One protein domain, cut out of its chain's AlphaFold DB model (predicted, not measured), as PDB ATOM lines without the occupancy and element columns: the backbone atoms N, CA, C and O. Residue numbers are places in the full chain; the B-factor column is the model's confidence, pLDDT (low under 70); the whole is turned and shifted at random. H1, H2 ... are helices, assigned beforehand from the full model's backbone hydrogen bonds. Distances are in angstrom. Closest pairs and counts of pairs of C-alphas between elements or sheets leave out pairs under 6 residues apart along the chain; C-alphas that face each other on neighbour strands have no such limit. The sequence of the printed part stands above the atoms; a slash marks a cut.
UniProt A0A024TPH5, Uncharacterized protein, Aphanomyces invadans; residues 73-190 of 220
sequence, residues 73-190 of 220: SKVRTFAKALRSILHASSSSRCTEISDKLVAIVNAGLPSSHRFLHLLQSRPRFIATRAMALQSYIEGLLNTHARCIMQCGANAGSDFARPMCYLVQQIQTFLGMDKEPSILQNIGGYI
ATOM      1  N   SER A  73      15.490 -29.027 -18.641       88.25
ATOM      2  CA  SER A  73      14.857 -30.320 -18.935       88.25
ATOM      3  C   SER A  73      15.430 -31.464 -18.099       88.25
ATOM      4  O   SER A  73      14.677 -32.332 -17.665       88.25
ATOM      5  N   LYS A  74      16.737 -31.445 -17.826       91.19
ATOM      6  CA  LYS A  74      17.422 -32.469 -17.037       91.19
ATOM      7  C   LYS A  74      16.996 -32.415 -15.570       91.19
ATOM      8  O   LYS A  74      16.672 -33.455 -15.004       91.19
ATOM      9  N   VAL A  75      16.882 -31.213 -14.995       91.69
ATOM     10  CA  VAL A  75      16.370 -31.035 -13.622       91.69
ATOM     11  C   VAL A  75      14.905 -31.472 -13.514       91.69
ATOM     12  O   VAL A  75      14.513 -32.097 -12.534       91.69
ATOM     13  N   ARG A  76      14.088 -31.244 -14.550       90.75
ATOM     14  CA  ARG A  76      12.704 -31.747 -14.579       90.75
ATOM     15  C   ARG A  76      12.613 -33.267 -14.609       90.75
ATOM     16  O   ARG A  76      11.777 -33.832 -13.907       90.75
ATOM     17  N   THR A  77      13.443 -33.927 -15.414       90.88
ATOM     18  CA  THR A  77      13.505 -35.396 -15.435       90.88
ATOM     19  C   THR A  77      13.901 -35.935 -14.064       90.88
ATOM     20  O   THR A  77      13.264 -36.863 -13.574       90.88
ATOM     21  N   PHE A  78      14.876 -35.300 -13.412       92.75
ATOM     22  CA  PHE A  78      15.268 -35.624 -12.043       92.75
ATOM     23  C   PHE A  78      14.123 -35.436 -11.037       92.75
ATOM     24  O   PHE A  78      13.806 -36.363 -10.298       92.75
ATOM     25  N   ALA A  79      13.421 -34.300 -11.063       90.94
ATOM     26  CA  ALA A  79      12.267 -34.060 -10.192       90.94
ATOM     27  C   ALA A  79      11.159 -35.114 -10.382       90.94
ATOM     28  O   ALA A  79      10.568 -35.594  -9.416       90.94
ATOM     29  N   LYS A  80      10.907 -35.532 -11.631       89.31
ATOM     30  CA  LYS A  80       9.963 -36.617 -11.935       89.31
ATOM     31  C   LYS A  80      10.442 -37.962 -11.376       89.31
ATOM     32  O   LYS A  80       9.623 -38.709 -10.846       89.31
ATOM     33  N   ALA A  81      11.736 -38.265 -11.484       88.81
ATOM     34  CA  ALA A  81      12.320 -39.482 -10.925       88.81
ATOM     35  C   ALA A  81      12.199 -39.509  -9.394       88.81
ATOM     36  O   ALA A  81      11.719 -40.498  -8.849       88.81
ATOM     37  N   LEU A  82      12.513 -38.404  -8.708       87.94
ATOM     38  CA  LEU A  82      12.332 -38.286  -7.257       87.94
ATOM     39  C   LEU A  82      10.880 -38.489  -6.832       87.94
ATOM     40  O   LEU A  82      10.616 -39.226  -5.885       87.94
ATOM     41  N   ARG A  83       9.929 -37.898  -7.563       87.44
ATOM     42  CA  ARG A  83       8.498 -38.114  -7.319       87.44
ATOM     43  C   ARG A  83       8.128 -39.591  -7.441       87.44
ATOM     44  O   ARG A  83       7.420 -40.118  -6.593       87.44
ATOM     45  N   SER A  84       8.636 -40.265  -8.470       86.75
ATOM     46  CA  SER A  84       8.417 -41.701  -8.652       86.75
ATOM     47  C   SER A  84       8.979 -42.525  -7.493       86.75
ATOM     48  O   SER A  84       8.335 -43.481  -7.078       86.75
ATOM     49  N   ILE A  85      10.153 -42.162  -6.969       83.88
ATOM     50  CA  ILE A  85      10.789 -42.844  -5.831       83.88
ATOM     51  C   ILE A  85       9.973 -42.644  -4.553       83.88
ATOM     52  O   ILE A  85       9.733 -43.608  -3.834       83.88
ATOM     53  N   LEU A  86       9.506 -41.419  -4.293       80.94
ATOM     54  CA  LEU A  86       8.695 -41.107  -3.113       80.94
ATOM     55  C   LEU A  86       7.364 -41.859  -3.085       80.94
ATOM     56  O   LEU A  86       6.919 -42.266  -2.017       80.94
ATOM     57  N   HIS A  87       6.733 -42.050  -4.243       80.06
ATOM     58  CA  HIS A  87       5.456 -42.762  -4.340       80.06
ATOM     59  C   HIS A  87       5.598 -44.273  -4.555       80.06
ATOM     60  O   HIS A  87       4.595 -44.984  -4.534       80.06
ATOM     61  N   ALA A  88       6.812 -44.791  -4.759       77.38
ATOM     62  CA  ALA A  88       7.055 -46.224  -4.803       77.38
ATOM     63  C   ALA A  88       7.057 -46.775  -3.366       77.38
ATOM     64  O   ALA A  88       8.094 -46.819  -2.704       77.38
ATOM     65  N   SER A  89       5.880 -47.199  -2.896       52.53
ATOM     66  CA  SER A  89       5.557 -47.624  -1.520       52.53
ATOM     67  C   SER A  89       6.425 -48.742  -0.906       52.53
ATOM     68  O   SER A  89       6.207 -49.113   0.240       52.53
ATOM     69  N   SER A  90       7.404 -49.291  -1.629       53.19
ATOM     70  CA  SER A  90       8.332 -50.337  -1.173       53.19
ATOM     71  C   SER A  90       9.794 -49.877  -1.041       53.19
ATOM     72  O   SER A  90      10.641 -50.651  -0.598       53.19
ATOM     73  N   SER A  91      10.124 -48.634  -1.418       50.19
ATOM     74  CA  SER A  91      11.516 -48.158  -1.526       50.19
ATOM     75  C   SER A  91      12.034 -47.394  -0.294       50.19
ATOM     76  O   SER A  91      13.230 -47.098  -0.201       50.19
ATOM     77  N   SER A  92      11.189 -47.076   0.690       50.12
ATOM     78  CA  SER A  92      11.552 -46.182   1.797       50.12
ATOM     79  C   SER A  92      12.407 -46.864   2.877       50.12
ATOM     80  O   SER A  92      11.979 -47.066   4.007       50.12
ATOM     81  N   ARG A  93      13.680 -47.135   2.563       53.38
ATOM     82  CA  ARG A  93      14.745 -47.204   3.585       53.38
ATOM     83  C   ARG A  93      15.106 -45.817   4.144       53.38
ATOM     84  O   ARG A  93      15.970 -45.716   5.005       53.38
ATOM     85  N   CYS A  94      14.482 -44.744   3.645       58.62
ATOM     86  CA  CYS A  94      14.590 -43.411   4.231       58.62
ATOM     87  C   CYS A  94      13.505 -43.265   5.302       58.62
ATOM     88  O   CYS A  94      12.336 -43.096   4.971       58.62
ATOM     89  N   THR A  95      13.884 -43.354   6.576       58.81
ATOM     90  CA  THR A  95      12.971 -43.178   7.721       58.81
ATOM     91  C   THR A  95      12.539 -41.721   7.925       58.81
ATOM     92  O   THR A  95      11.629 -41.460   8.700       58.81
ATOM     93  N   GLU A  96      13.164 -40.773   7.218       63.00
ATOM     94  CA  GLU A  96      12.939 -39.325   7.331       63.00
ATOM     95  C   GLU A  96      12.261 -38.733   6.076       63.00
ATOM     96  O   GLU A  96      12.676 -37.699   5.552       63.00
ATOM     97  N   ILE A  97      11.227 -39.386   5.536       67.19
ATOM     98  CA  ILE A  97      10.369 -38.736   4.529       67.19
ATOM     99  C   ILE A  97       9.410 -37.802   5.277       67.19
ATOM    100  O   ILE A  97       8.502 -38.267   5.958       67.19
ATOM    101  N   SER A  98       9.623 -36.488   5.170       69.44
ATOM    102  CA  SER A  98       8.754 -35.468   5.777       69.44
ATOM    103  C   SER A  98       7.667 -34.983   4.811       69.44
ATOM    104  O   SER A  98       7.881 -34.937   3.598       69.44
ATOM    105  N   ASP A  99       6.527 -34.520   5.333       73.19
ATOM    106  CA  ASP A  99       5.464 -33.893   4.523       73.19
ATOM    107  C   ASP A  99       5.986 -32.702   3.702       73.19
ATOM    108  O   ASP A  99       5.548 -32.451   2.576       73.19
ATOM    109  N   LYS A 100       6.998 -32.001   4.232       75.31
ATOM    110  CA  LYS A 100       7.684 -30.893   3.559       75.31
ATOM    111  C   LYS A 100       8.399 -31.345   2.282       75.31
ATOM    112  O   LYS A 100       8.331 -30.651   1.269       75.31
ATOM    113  N   LEU A 101       9.033 -32.518   2.294       75.81
ATOM    114  CA  LEU A 101       9.672 -33.095   1.109       75.81
ATOM    115  C   LEU A 101       8.642 -33.436   0.033       75.81
ATOM    116  O   LEU A 101       8.828 -33.107  -1.141       75.81
ATOM    117  N   VAL A 102       7.549 -34.082   0.444       79.12
ATOM    118  CA  VAL A 102       6.448 -34.441  -0.453       79.12
ATOM    119  C   VAL A 102       5.873 -33.178  -1.092       79.12
ATOM    120  O   VAL A 102       5.685 -33.144  -2.307       79.12
ATOM    121  N   ALA A 103       5.687 -32.107  -0.315       79.38
ATOM    122  CA  ALA A 103       5.233 -30.816  -0.821       79.38
ATOM    123  C   ALA A 103       6.194 -30.212  -1.861       79.38
ATOM    124  O   ALA A 103       5.740 -29.802  -2.927       79.38
ATOM    125  N   ILE A 104       7.509 -30.206  -1.610       81.88
ATOM    126  CA  ILE A 104       8.516 -29.668  -2.547       81.88
ATOM    127  C   ILE A 104       8.531 -30.462  -3.859       81.88
ATOM    128  O   ILE A 104       8.475 -29.890  -4.952       81.88
ATOM    129  N   VAL A 105       8.561 -31.794  -3.770       81.12
ATOM    130  CA  VAL A 105       8.602 -32.660  -4.955       81.12
ATOM    131  C   VAL A 105       7.283 -32.614  -5.733       81.12
ATOM    132  O   VAL A 105       7.291 -32.685  -6.968       81.12
ATOM    133  N   ASN A 106       6.145 -32.438  -5.058       79.31
ATOM    134  CA  ASN A 106       4.841 -32.310  -5.708       79.31
ATOM    135  C   ASN A 106       4.616 -30.937  -6.337       79.31
ATOM    136  O   ASN A 106       4.152 -30.896  -7.479       79.31
ATOM    137  N   ALA A 107       5.016 -29.849  -5.669       79.56
ATOM    138  CA  ALA A 107       5.011 -28.503  -6.246       79.56
ATOM    139  C   ALA A 107       5.797 -28.480  -7.567       79.56
ATOM    140  O   ALA A 107       5.315 -27.972  -8.580       79.56
ATOM    141  N   GLY A 108       6.954 -29.156  -7.585       75.06
ATOM    142  CA  GLY A 108       7.731 -29.408  -8.790       75.06
ATOM    143  C   GLY A 108       8.246 -28.135  -9.468       75.06
ATOM    144  O   GLY A 108       8.237 -27.042  -8.914       75.06
ATOM    145  N   LEU A 109       8.731 -28.294 -10.699       83.56
ATOM    146  CA  LEU A 109       9.279 -27.198 -11.498       83.56
ATOM    147  C   LEU A 109       8.264 -26.716 -12.549       83.56
ATOM    148  O   LEU A 109       7.567 -27.557 -13.134       83.56
ATOM    149  N   PRO A 110       8.227 -25.404 -12.872       76.25
ATOM    150  CA  PRO A 110       7.358 -24.844 -13.905       76.25
ATOM    151  C   PRO A 110       7.353 -25.659 -15.209       76.25
ATOM    152  O   PRO A 110       8.395 -26.116 -15.701       76.25
ATOM    153  N   SER A 111       6.175 -25.865 -15.800       67.94
ATOM    154  CA  SER A 111       6.053 -26.723 -16.979       67.94
ATOM    155  C   SER A 111       6.734 -26.118 -18.214       67.94
ATOM    156  O   SER A 111       6.866 -24.904 -18.369       67.94
ATOM    157  N   SER A 112       7.171 -26.980 -19.133       64.31
ATOM    158  CA  SER A 112       7.499 -26.571 -20.499       64.31
ATOM    159  C   SER A 112       6.229 -26.669 -21.353       64.31
ATOM    160  O   SER A 112       6.015 -27.679 -22.020       64.31
ATOM    161  N   HIS A 113       5.345 -25.673 -21.298       62.97
ATOM    162  CA  HIS A 113       4.195 -25.623 -22.205       62.97
ATOM    163  C   HIS A 113       4.654 -25.640 -23.671       62.97
ATOM    164  O   HIS A 113       5.706 -25.091 -24.005       62.97
ATOM    165  N   ARG A 114       3.836 -26.234 -24.551       55.81
ATOM    166  CA  ARG A 114       4.121 -26.420 -25.989       55.81
ATOM    167  C   ARG A 114       4.498 -25.118 -26.715       55.81
ATOM    168  O   ARG A 114       5.299 -25.150 -27.638       55.81
ATOM    169  N   PHE A 115       3.996 -23.976 -26.239       59.91
ATOM    170  CA  PHE A 115       4.276 -22.641 -26.785       59.91
ATOM    171  C   PHE A 115       5.413 -21.890 -26.076       59.91
ATOM    172  O   PHE A 115       5.868 -20.859 -26.561       59.91
ATOM    173  N   LEU A 116       5.927 -22.403 -24.951       60.97
ATOM    174  CA  LEU A 116       6.998 -21.733 -24.209       60.97
ATOM    175  C   LEU A 116       8.333 -21.764 -24.947       60.97
ATOM    176  O   LEU A 116       9.199 -20.978 -24.592       60.97
ATOM    177  N   HIS A 117       8.515 -22.609 -25.969       61.62
ATOM    178  CA  HIS A 117       9.722 -22.571 -26.806       61.62
ATOM    179  C   HIS A 117       9.945 -21.191 -27.442       61.62
ATOM    180  O   HIS A 117      11.080 -20.741 -27.540       61.62
ATOM    181  N   LEU A 118       8.866 -20.468 -27.758       63.66
ATOM    182  CA  LEU A 118       8.921 -19.094 -28.273       63.66
ATOM    183  C   LEU A 118       9.356 -18.068 -27.211       63.66
ATOM    184  O   LEU A 118       9.762 -16.957 -27.543       63.66
ATOM    185  N   LEU A 119       9.267 -18.427 -25.929       66.31
ATOM    186  CA  LEU A 119       9.636 -17.585 -24.790       66.31
ATOM    187  C   LEU A 119      10.926 -18.056 -24.104       66.31
ATOM    188  O   LEU A 119      11.399 -17.382 -23.195       66.31
ATOM    189  N   GLN A 120      11.506 -19.188 -24.527       65.56
ATOM    190  CA  GLN A 120      12.645 -19.820 -23.856       65.56
ATOM    191  C   GLN A 120      13.876 -18.919 -23.799       65.56
ATOM    192  O   GLN A 120      14.560 -18.925 -22.784       65.56
ATOM    193  N   SER A 121      14.109 -18.122 -24.839       68.38
ATOM    194  CA  SER A 121      15.215 -17.166 -24.924       68.38
ATOM    195  C   SER A 121      14.924 -15.812 -24.267       68.38
ATOM    196  O   SER A 121      15.805 -14.957 -24.234       68.38
ATOM    197  N   ARG A 122      13.710 -15.574 -23.741       78.69
ATOM    198  CA  ARG A 122      13.379 -14.282 -23.125       78.69
ATOM    199  C   ARG A 122      14.041 -14.157 -21.747       78.69
ATOM    200  O   ARG A 122      13.768 -15.000 -20.892       78.69
ATOM    201  N   PRO A 123      14.780 -13.069 -21.458       79.62
ATOM    202  CA  PRO A 123      15.499 -12.904 -20.190       79.62
ATOM    203  C   PRO A 123      14.626 -13.086 -18.944       79.62
ATOM    204  O   PRO A 123      15.005 -13.800 -18.022       79.62
ATOM    205  N   ARG A 124      13.407 -12.526 -18.944       80.75
ATOM    206  CA  ARG A 124      12.456 -12.690 -17.828       80.75
ATOM    207  C   ARG A 124      12.097 -14.153 -17.574       80.75
ATOM    208  O   ARG A 124      12.016 -14.575 -16.431       80.75
ATOM    209  N   PHE A 125      11.907 -14.929 -18.636       81.12
ATOM    210  CA  PHE A 125      11.538 -16.335 -18.526       81.12
ATOM    211  C   PHE A 125      12.707 -17.198 -18.032       81.12
ATOM    212  O   PHE A 125      12.507 -18.128 -17.252       81.12
ATOM    213  N   ILE A 126      13.931 -16.858 -18.440       82.56
ATOM    214  CA  ILE A 126      15.157 -17.485 -17.939       82.56
ATOM    215  C   ILE A 126      15.339 -17.179 -16.452       82.56
ATOM    216  O   ILE A 126      15.555 -18.104 -15.676       82.56
ATOM    217  N   ALA A 127      15.159 -15.920 -16.043       85.25
ATOM    218  CA  ALA A 127      15.242 -15.508 -14.644       85.25
ATOM    219  C   ALA A 127      14.201 -16.228 -13.770       85.25
ATOM    220  O   ALA A 127      14.545 -16.768 -12.723       85.25
ATOM    221  N   THR A 128      12.944 -16.333 -14.220       86.38
ATOM    222  CA  THR A 128      11.914 -17.106 -13.502       86.38
ATOM    223  C   THR A 128      12.306 -18.573 -13.339       86.38
ATOM    224  O   THR A 128      12.086 -19.157 -12.281       86.38
ATOM    225  N   ARG A 129      12.906 -19.185 -14.368       88.44
ATOM    226  CA  ARG A 129      13.405 -20.562 -14.273       88.44
ATOM    227  C   ARG A 129      14.582 -20.687 -13.316       88.44
ATOM    228  O   ARG A 129      14.599 -21.651 -12.565       88.44
ATOM    229  N   ALA A 130      15.520 -19.744 -13.334       90.12
ATOM    230  CA  ALA A 130      16.650 -19.730 -12.410       90.12
ATOM    231  C   ALA A 130      16.166 -19.671 -10.954       90.12
ATOM    232  O   ALA A 130      16.521 -20.545 -10.171       90.12
ATOM    233  N   MET A 131      15.249 -18.751 -10.633       89.69
ATOM    234  CA  MET A 131      14.643 -18.661  -9.296       89.69
ATOM    235  C   MET A 131      13.914 -19.953  -8.898       89.69
ATOM    236  O   MET A 131      14.094 -20.454  -7.794       89.69
ATOM    237  N   ALA A 132      13.125 -20.538  -9.806       90.50
ATOM    238  CA  ALA A 132      12.422 -21.789  -9.521       90.50
ATOM    239  C   ALA A 132      13.382 -22.971  -9.292       90.50
ATOM    240  O   ALA A 132      13.135 -23.801  -8.422       90.50
ATOM    241  N   LEU A 133      14.472 -23.054 -10.066       93.38
ATOM    242  CA  LEU A 133      15.522 -24.053  -9.870       93.38
ATOM    243  C   LEU A 133      16.215 -23.866  -8.521       93.38
ATOM    244  O   LEU A 133      16.405 -24.850  -7.810       93.38
ATOM    245  N   GLN A 134      16.544 -22.621  -8.175       93.94
ATOM    246  CA  GLN A 134      17.188 -22.266  -6.919       93.94
ATOM    247  C   GLN A 134      16.346 -22.733  -5.733       93.94
ATOM    248  O   GLN A 134      16.777 -23.616  -4.995       93.94
ATOM    249  N   SER A 135      15.106 -22.247  -5.616       91.25
ATOM    250  CA  SER A 135      14.227 -22.596  -4.494       91.25
ATOM    251  C   SER A 135      13.936 -24.096  -4.412       91.25
ATOM    252  O   SER A 135      13.843 -24.650  -3.318       91.25
ATOM    253  N   TYR A 136      13.802 -24.775  -5.557       93.06
ATOM    254  CA  TYR A 136      13.560 -26.218  -5.588       93.06
ATOM    255  C   TYR A 136      14.754 -27.016  -5.050       93.06
ATOM    256  O   TYR A 136      14.576 -27.896  -4.209       93.06
ATOM    257  N   ILE A 137      15.968 -26.726  -5.531       94.62
ATOM    258  CA  ILE A 137      17.178 -27.461  -5.137       94.62
ATOM    259  C   ILE A 137      17.553 -27.131  -3.695       94.62
ATOM    260  O   ILE A 137      17.851 -28.041  -2.925       94.62
ATOM    261  N   GLU A 138      17.472 -25.862  -3.309       93.06
ATOM    262  CA  GLU A 138      17.730 -25.417  -1.940       93.06
ATOM    263  C   GLU A 138      16.756 -26.066  -0.951       93.06
ATOM    264  O   GLU A 138      17.171 -26.636   0.059       93.06
ATOM    265  N   GLY A 139      15.458 -26.069  -1.271       89.88
ATOM    266  CA  GLY A 139      14.444 -26.733  -0.457       89.88
ATOM    267  C   GLY A 139      14.693 -28.236  -0.321       89.88
ATOM    268  O   GLY A 139      14.563 -28.785   0.776       89.88
ATOM    269  N   LEU A 140      15.082 -28.902  -1.413       90.31
ATOM    270  CA  LEU A 140      15.399 -30.329  -1.423       90.31
ATOM    271  C   LEU A 140      16.605 -30.654  -0.531       90.31
ATOM    272  O   LEU A 140      16.532 -31.569   0.290       90.31
ATOM    273  N   LEU A 141      17.690 -29.892  -0.678       91.88
ATOM    274  CA  LEU A 141      18.920 -30.059   0.091       91.88
ATOM    275  C   LEU A 141      18.686 -29.827   1.581       91.88
ATOM    276  O   LEU A 141      19.033 -30.679   2.393       91.88
ATOM    277  N   ASN A 142      18.033 -28.721   1.941       89.31
ATOM    278  CA  ASN A 142      17.799 -28.367   3.339       89.31
ATOM    279  C   ASN A 142      16.808 -29.303   4.033       89.31
ATOM    280  O   ASN A 142      16.963 -29.593   5.216       89.31
ATOM    281  N   THR A 143      15.836 -29.853   3.303       86.44
ATOM    282  CA  THR A 143      14.931 -30.873   3.860       86.44
ATOM    283  C   THR A 143      15.657 -32.195   4.144       86.44
ATOM    284  O   THR A 143      15.262 -32.916   5.056       86.44
ATOM    285  N   HIS A 144      16.743 -32.495   3.422       85.88
ATOM    286  CA  HIS A 144      17.566 -33.697   3.609       85.88
ATOM    287  C   HIS A 144      18.937 -33.441   4.231       85.88
ATOM    288  O   HIS A 144      19.770 -34.350   4.228       85.88
ATOM    289  N   ALA A 145      19.189 -32.255   4.786       86.31
ATOM    290  CA  ALA A 145      20.531 -31.878   5.211       86.31
ATOM    291  C   ALA A 145      21.118 -32.888   6.202       86.31
ATOM    292  O   ALA A 145      22.230 -33.375   6.009       86.31
ATOM    293  N   ARG A 146      20.325 -33.303   7.198       81.81
ATOM    294  CA  ARG A 146      20.721 -34.313   8.188       81.81
ATOM    295  C   ARG A 146      21.094 -35.649   7.550       81.81
ATOM    296  O   ARG A 146      22.163 -36.181   7.839       81.81
ATOM    297  N   CYS A 147      20.250 -36.161   6.658       82.44
ATOM    298  CA  CYS A 147      20.521 -37.394   5.929       82.44
ATOM    299  C   CYS A 147      21.796 -37.286   5.076       82.44
ATOM    300  O   CYS A 147      22.631 -38.186   5.114       82.44
ATOM    301  N   ILE A 148      21.974 -36.188   4.329       86.69
ATOM    302  CA  ILE A 148      23.154 -35.958   3.479       86.69
ATOM    303  C   ILE A 148      24.424 -35.928   4.336       86.69
ATOM    304  O   ILE A 148      25.389 -36.623   4.015       86.69
ATOM    305  N   MET A 149      24.407 -35.192   5.448       86.00
ATOM    306  CA  MET A 149      25.532 -35.105   6.377       86.00
ATOM    307  C   MET A 149      25.878 -36.454   7.015       86.00
ATOM    308  O   MET A 149      27.043 -36.837   7.045       86.00
ATOM    309  N   GLN A 150      24.885 -37.226   7.461       81.31
ATOM    310  CA  GLN A 150      25.125 -38.569   8.002       81.31
ATOM    311  C   GLN A 150      25.728 -39.517   6.960       81.31
ATOM    312  O   GLN A 150      26.573 -40.347   7.292       81.31
ATOM    313  N   CYS A 151      25.319 -39.399   5.697       78.69
ATOM    314  CA  CYS A 151      25.881 -40.208   4.620       78.69
ATOM    315  C   CYS A 151      27.323 -39.799   4.299       78.69
ATOM    316  O   CYS A 151      28.172 -40.673   4.145       78.69
ATOM    317  N   GLY A 152      27.620 -38.495   4.282       77.81
ATOM    318  CA  GLY A 152      28.986 -37.986   4.149       77.81
ATOM    319  C   GLY A 152      29.896 -38.419   5.303       77.81
ATOM    320  O   GLY A 152      31.033 -38.811   5.073       77.81
ATOM    321  N   ALA A 153      29.389 -38.446   6.541       77.56
ATOM    322  CA  ALA A 153      30.165 -38.857   7.716       77.56
ATOM    323  C   ALA A 153      30.614 -40.331   7.655       77.56
ATOM    324  O   ALA A 153      31.636 -40.699   8.236       77.56
ATOM    325  N   ASN A 154      29.860 -41.159   6.927       72.69
ATOM    326  CA  ASN A 154      30.135 -42.580   6.719       72.69
ATOM    327  C   ASN A 154      30.909 -42.863   5.417       72.69
ATOM    328  O   ASN A 154      31.259 -44.018   5.160       72.69
ATOM    329  N   ALA A 155      31.186 -41.842   4.595       61.44
ATOM    330  CA  ALA A 155      31.959 -41.955   3.359       61.44
ATOM    331  C   ALA A 155      33.455 -42.139   3.688       61.44
ATOM    332  O   ALA A 155      34.255 -41.212   3.599       61.44
ATOM    333  N   GLY A 156      33.818 -43.338   4.147       57.88
ATOM    334  CA  GLY A 156      35.186 -43.689   4.544       57.88
ATOM    335  C   GLY A 156      35.300 -44.582   5.781       57.88
ATOM    336  O   GLY A 156      36.409 -44.809   6.248       57.88
ATOM    337  N   SER A 157      34.189 -45.070   6.344       60.94
ATOM    338  CA  SER A 157      34.212 -46.065   7.425       60.94
ATOM    339  C   SER A 157      33.853 -47.457   6.906       60.94
ATOM    340  O   SER A 157      32.871 -47.584   6.176       60.94
ATOM    341  N   ASP A 158      34.537 -48.496   7.393       55.53
ATOM    342  CA  ASP A 158      34.220 -49.909   7.106       55.53
ATOM    343  C   ASP A 158      32.797 -50.322   7.555       55.53
ATOM    344  O   ASP A 158      32.254 -51.326   7.100       55.53
ATOM    345  N   PHE A 159      32.149 -49.505   8.397       55.00
ATOM    346  CA  PHE A 159      30.758 -49.642   8.844       55.00
ATOM    347  C   PHE A 159      29.819 -48.623   8.176       55.00
ATOM    348  O   PHE A 159      29.023 -47.955   8.840       55.00
ATOM    349  N   ALA A 160      29.903 -48.474   6.853       58.12
ATOM    350  CA  ALA A 160      29.010 -47.589   6.114       58.12
ATOM    351  C   ALA A 160      27.541 -48.032   6.280       58.12
ATOM    352  O   ALA A 160      27.117 -49.066   5.758       58.12
ATOM    353  N   ARG A 161      26.733 -47.243   7.004       61.50
ATOM    354  CA  ARG A 161      25.277 -47.443   7.009       61.50
ATOM    355  C   ARG A 161      24.738 -47.248   5.588       61.50
ATOM    356  O   ARG A 161      25.159 -46.307   4.913       61.50
ATOM    357  N   PRO A 162      23.789 -48.083   5.128       64.00
ATOM    358  CA  PRO A 162      23.214 -47.928   3.801       64.00
ATOM    359  C   PRO A 162      22.497 -46.579   3.700       64.00
ATOM    360  O   PRO A 162      21.528 -46.322   4.414       64.00
ATOM    361  N   MET A 163      22.981 -45.720   2.803       74.06
ATOM    362  CA  MET A 163      22.334 -44.455   2.473       74.06
ATOM    363  C   MET A 163      20.963 -44.710   1.837       74.06
ATOM    364  O   MET A 163      20.786 -45.649   1.057       74.06
ATOM    365  N   CYS A 164      19.983 -43.862   2.150       79.62
ATOM    366  CA  CYS A 164      18.670 -43.988   1.537       79.62
ATOM    367  C   CYS A 164      18.727 -43.618   0.043       79.62
ATOM    368  O   CYS A 164      19.390 -42.659  -0.354       79.62
ATOM    369  N   TYR A 165      18.017 -44.383  -0.794       83.94
ATOM    370  CA  TYR A 165      18.112 -44.282  -2.257       83.94
ATOM    371  C   TYR A 165      17.810 -42.874  -2.792       83.94
ATOM    372  O   TYR A 165      18.445 -42.413  -3.734       83.94
ATOM    373  N   LEU A 166      16.890 -42.149  -2.153       84.50
ATOM    374  CA  LEU A 166      16.567 -40.772  -2.519       84.50
ATOM    375  C   LEU A 166      17.768 -39.825  -2.353       84.50
ATOM    376  O   LEU A 166      18.074 -39.058  -3.263       84.50
ATOM    377  N   VAL A 167      18.481 -39.913  -1.228       86.50
ATOM    378  CA  VAL A 167      19.675 -39.093  -0.963       86.50
ATOM    379  C   VAL A 167      20.794 -39.457  -1.931       86.50
ATOM    380  O   VAL A 167      21.450 -38.563  -2.455       86.50
ATOM    381  N   GLN A 168      20.941 -40.743  -2.267       87.81
ATOM    382  CA  GLN A 168      21.875 -41.182  -3.304       87.81
ATOM    383  C   GLN A 168      21.607 -40.495  -4.647       87.81
ATOM    384  O   GLN A 168      22.525 -39.962  -5.264       87.81
ATOM    385  N   GLN A 169      20.343 -40.453  -5.082       90.06
ATOM    386  CA  GLN A 169      19.979 -39.775  -6.327       90.06
ATOM    387  C   GLN A 169      20.260 -38.269  -6.267       90.06
ATOM    388  O   GLN A 169      20.705 -37.699  -7.261       90.06
ATOM    389  N   ILE A 170      20.031 -37.624  -5.116       91.56
ATOM    390  CA  ILE A 170      20.355 -36.205  -4.909       91.56
ATOM    391  C   ILE A 170      21.866 -35.974  -5.038       91.56
ATOM    392  O   ILE A 170      22.277 -35.099  -5.799       91.56
ATOM    393  N   GLN A 171      22.684 -36.774  -4.349       91.31
ATOM    394  CA  GLN A 171      24.144 -36.651  -4.368       91.31
ATOM    395  C   GLN A 171      24.711 -36.814  -5.779       91.31
ATOM    396  O   GLN A 171      25.436 -35.937  -6.246       91.31
ATOM    397  N   THR A 172      24.318 -37.874  -6.491       92.19
ATOM    398  CA  THR A 172      24.776 -38.127  -7.865       92.19
ATOM    399  C   THR A 172      24.297 -37.054  -8.839       92.19
ATOM    400  O   THR A 172      25.049 -36.600  -9.705       92.19
ATOM    401  N   PHE A 173      23.049 -36.594  -8.713       95.19
ATOM    402  CA  PHE A 173      22.530 -35.549  -9.593       95.19
ATOM    403  C   PHE A 173      23.265 -34.214  -9.406       95.19
ATOM    404  O   PHE A 173      23.573 -33.529 -10.389       95.19
ATOM    405  N   LEU A 174      23.567 -33.861  -8.157       95.62
ATOM    406  CA  LEU A 174      24.274 -32.636  -7.786       95.62
ATOM    407  C   LEU A 174      25.799 -32.801  -7.777       95.62
ATOM    408  O   LEU A 174      26.498 -31.874  -7.385       95.62
ATOM    409  N   GLY A 175      26.317 -33.940  -8.247       92.44
ATOM    410  CA  GLY A 175      27.746 -34.183  -8.431       92.44
ATOM    411  C   GLY A 175      28.567 -34.218  -7.144       92.44
ATOM    412  O   GLY A 175      29.775 -34.026  -7.217       92.44
ATOM    413  N   MET A 176      27.941 -34.462  -5.990       91.31
ATOM    414  CA  MET A 176      28.644 -34.568  -4.704       91.31
ATOM    415  C   MET A 176      29.564 -35.797  -4.648       91.31
ATOM    416  O   MET A 176      30.530 -35.818  -3.900       91.31
ATOM    417  N   ASP A 177      29.261 -36.821  -5.444       86.75
ATOM    418  CA  ASP A 177      30.027 -38.062  -5.572       86.75
ATOM    419  C   ASP A 177      31.247 -37.941  -6.498       86.75
ATOM    420  O   ASP A 177      32.113 -38.814  -6.498       86.75
ATOM    421  N   LYS A 178      31.335 -36.867  -7.290       87.75
ATOM    422  CA  LYS A 178      32.440 -36.654  -8.236       87.75
ATOM    423  C   LYS A 178      33.712 -36.169  -7.562       87.75
ATOM    424  O   LYS A 178      34.798 -36.416  -8.078       87.75
ATOM    425  N   GLU A 179      33.571 -35.474  -6.441       86.69
ATOM    426  CA  GLU A 179      34.686 -34.948  -5.672       86.69
ATOM    427  C   GLU A 179      34.542 -35.399  -4.209       86.69
ATOM    428  O   GLU A 179      33.680 -34.890  -3.489       86.69
ATOM    429  N   PRO A 180      35.360 -36.365  -3.744       82.75
ATOM    430  CA  PRO A 180      35.223 -36.943  -2.404       82.75
ATOM    431  C   PRO A 180      35.301 -35.918  -1.264       82.75
ATOM    432  O   PRO A 180      34.670 -36.107  -0.223       82.75
ATOM    433  N   SER A 181      36.035 -34.819  -1.475       86.56
ATOM    434  CA  SER A 181      36.175 -33.700  -0.534       86.56
ATOM    435  C   SER A 181      34.823 -33.079  -0.156       86.56
ATOM    436  O   SER A 181      34.638 -32.676   0.989       86.56
ATOM    437  N   ILE A 182      33.848 -33.046  -1.076       89.12
ATOM    438  CA  ILE A 182      32.526 -32.449  -0.847       89.12
ATOM    439  C   ILE A 182      31.802 -33.213   0.260       89.12
ATOM    440  O   ILE A 182      31.408 -32.630   1.270       89.12
ATOM    441  N   LEU A 183      31.651 -34.530   0.099       87.25
ATOM    442  CA  LEU A 183      30.959 -35.368   1.080       87.25
ATOM    443  C   LEU A 183      31.736 -35.480   2.395       87.25
ATOM    444  O   LEU A 183      31.108 -35.523   3.453       87.25
ATOM    445  N   GLN A 184      33.071 -35.465   2.346       85.69
ATOM    446  CA  GLN A 184      33.915 -35.431   3.544       85.69
ATOM    447  C   GLN A 184      33.720 -34.140   4.346       85.69
ATOM    448  O   GLN A 184      33.523 -34.212   5.555       85.69
ATOM    449  N   ASN A 185      33.700 -32.976   3.692       87.06
ATOM    450  CA  ASN A 185      33.494 -31.688   4.358       87.06
ATOM    451  C   ASN A 185      32.078 -31.569   4.940       87.06
ATOM    452  O   ASN A 185      31.912 -31.127   6.073       87.06
ATOM    453  N   ILE A 186      31.058 -32.019   4.200       87.75
ATOM    454  CA  ILE A 186      29.670 -32.026   4.686       87.75
ATOM    455  C   ILE A 186      29.509 -33.002   5.865       87.75
ATOM    456  O   ILE A 186      28.872 -32.680   6.866       87.75
ATOM    457  N   GLY A 187      30.096 -34.197   5.772       83.12
ATOM    458  CA  GLY A 187      30.035 -35.221   6.815       83.12
ATOM    459  C   GLY A 187      30.855 -34.903   8.063       83.12
ATOM    460  O   GLY A 187      30.446 -35.228   9.179       83.12
ATOM    461  N   GLY A 188      31.991 -34.229   7.878       80.06
ATOM    462  CA  GLY A 188      32.879 -33.774   8.942       80.06
ATOM    463  C   GLY A 188      32.206 -32.814   9.920       80.06
ATOM    464  O   GLY A 188      32.614 -32.761  11.071       80.06
ATOM    465  N   TYR A 189      31.126 -32.140   9.511       74.75
ATOM    466  CA  TYR A 189      30.343 -31.274  10.395       74.75
ATOM    467  C   TYR A 189      29.679 -32.023  11.563       74.75
ATOM    468  O   TYR A 189      29.586 -31.491  12.664       74.75
ATOM    469  N   ILE A 190      29.211 -33.261  11.345       74.06
ATOM    470  CA  ILE A 190      28.539 -34.049  12.397       74.06
ATOM    471  C   ILE A 190      29.535 -34.910  13.175       74.06
ATOM    472  O   ILE A 190      29.234 -35.360  14.280       74.06
TER     473      ILE A 190
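What this domain is: This is residues 73 to 190 of the 220 residues of an uncharacterized protein of Aphanomyces invadans (UniProt A0A024TPH5). Four helices, H1, H2, H4 and H6, form a loose group roughly side by side, with long H4 along one side and a crossed pair, H5 and H7, at the end where H4 finishes. The short H3 sits beyond the body, near the start of H4. The printed part has 118 residues with seven named helices, H1 to H7 in order, and no named strand; its class is all helix. It is only just compact, close to loose, with a radius of gyration of the C-alphas of 16.1 A, and elongated, spanning 53 by 33 by 19 A.

Where its parts are: H1, residues 73 to 87, begins at C-alpha 73 (14.857, -30.320, -18.935) and is 21.4 A long. H2 is residues 99 to 107 and H3 residues 116 to 119. H4, residues 123 to 143, is 30.0 A long and ends at C-alpha 143 (14.931, -30.873, 3.860). H5 is residues 145 to 153, H6 residues 165 to 173, and H7 residues 180 to 188, ending at C-alpha 188 (32.879, -33.774, 8.942).

How they stand to each other: H1 and H2 form a helical hairpin and touch, the closest C-alphas being those of Arg 83 and Val 105, 5.9 A apart. H1 touches H6 at a shallow tilt of 8 degrees, opposite ways; the closest C-alphas, of Leu 82 and Leu 166, are 6.8 A apart. H4 touches H2 with residues 136 to 143 alone, the closest C-alphas being Leu 101 and Thr 143 at 6.3 A. H5 touches H7, the closest C-alphas being Ala 153 and Gly 187 at 3.7 A. H5 and H6 only just touch, with 3 pairs of C-alphas within 8 A; the closest are Ile 148 and Val 167, 6.5 A apart. H3 touches no helix. In H1, H2, H4, H5, H6 and H7 every O i to N i+4 pair is within hydrogen-bond range; H3 is too short for such a pair.

The domain as a whole: The two farthest C-alphas, of Leu 118 and Asp 158, are 53.3 A apart. The printed part has no cut. The links H1 to H2 and H5 to H6 are long. Confidence is under 70 at residues 89 to 98, 111 to 121 and 155 to 162.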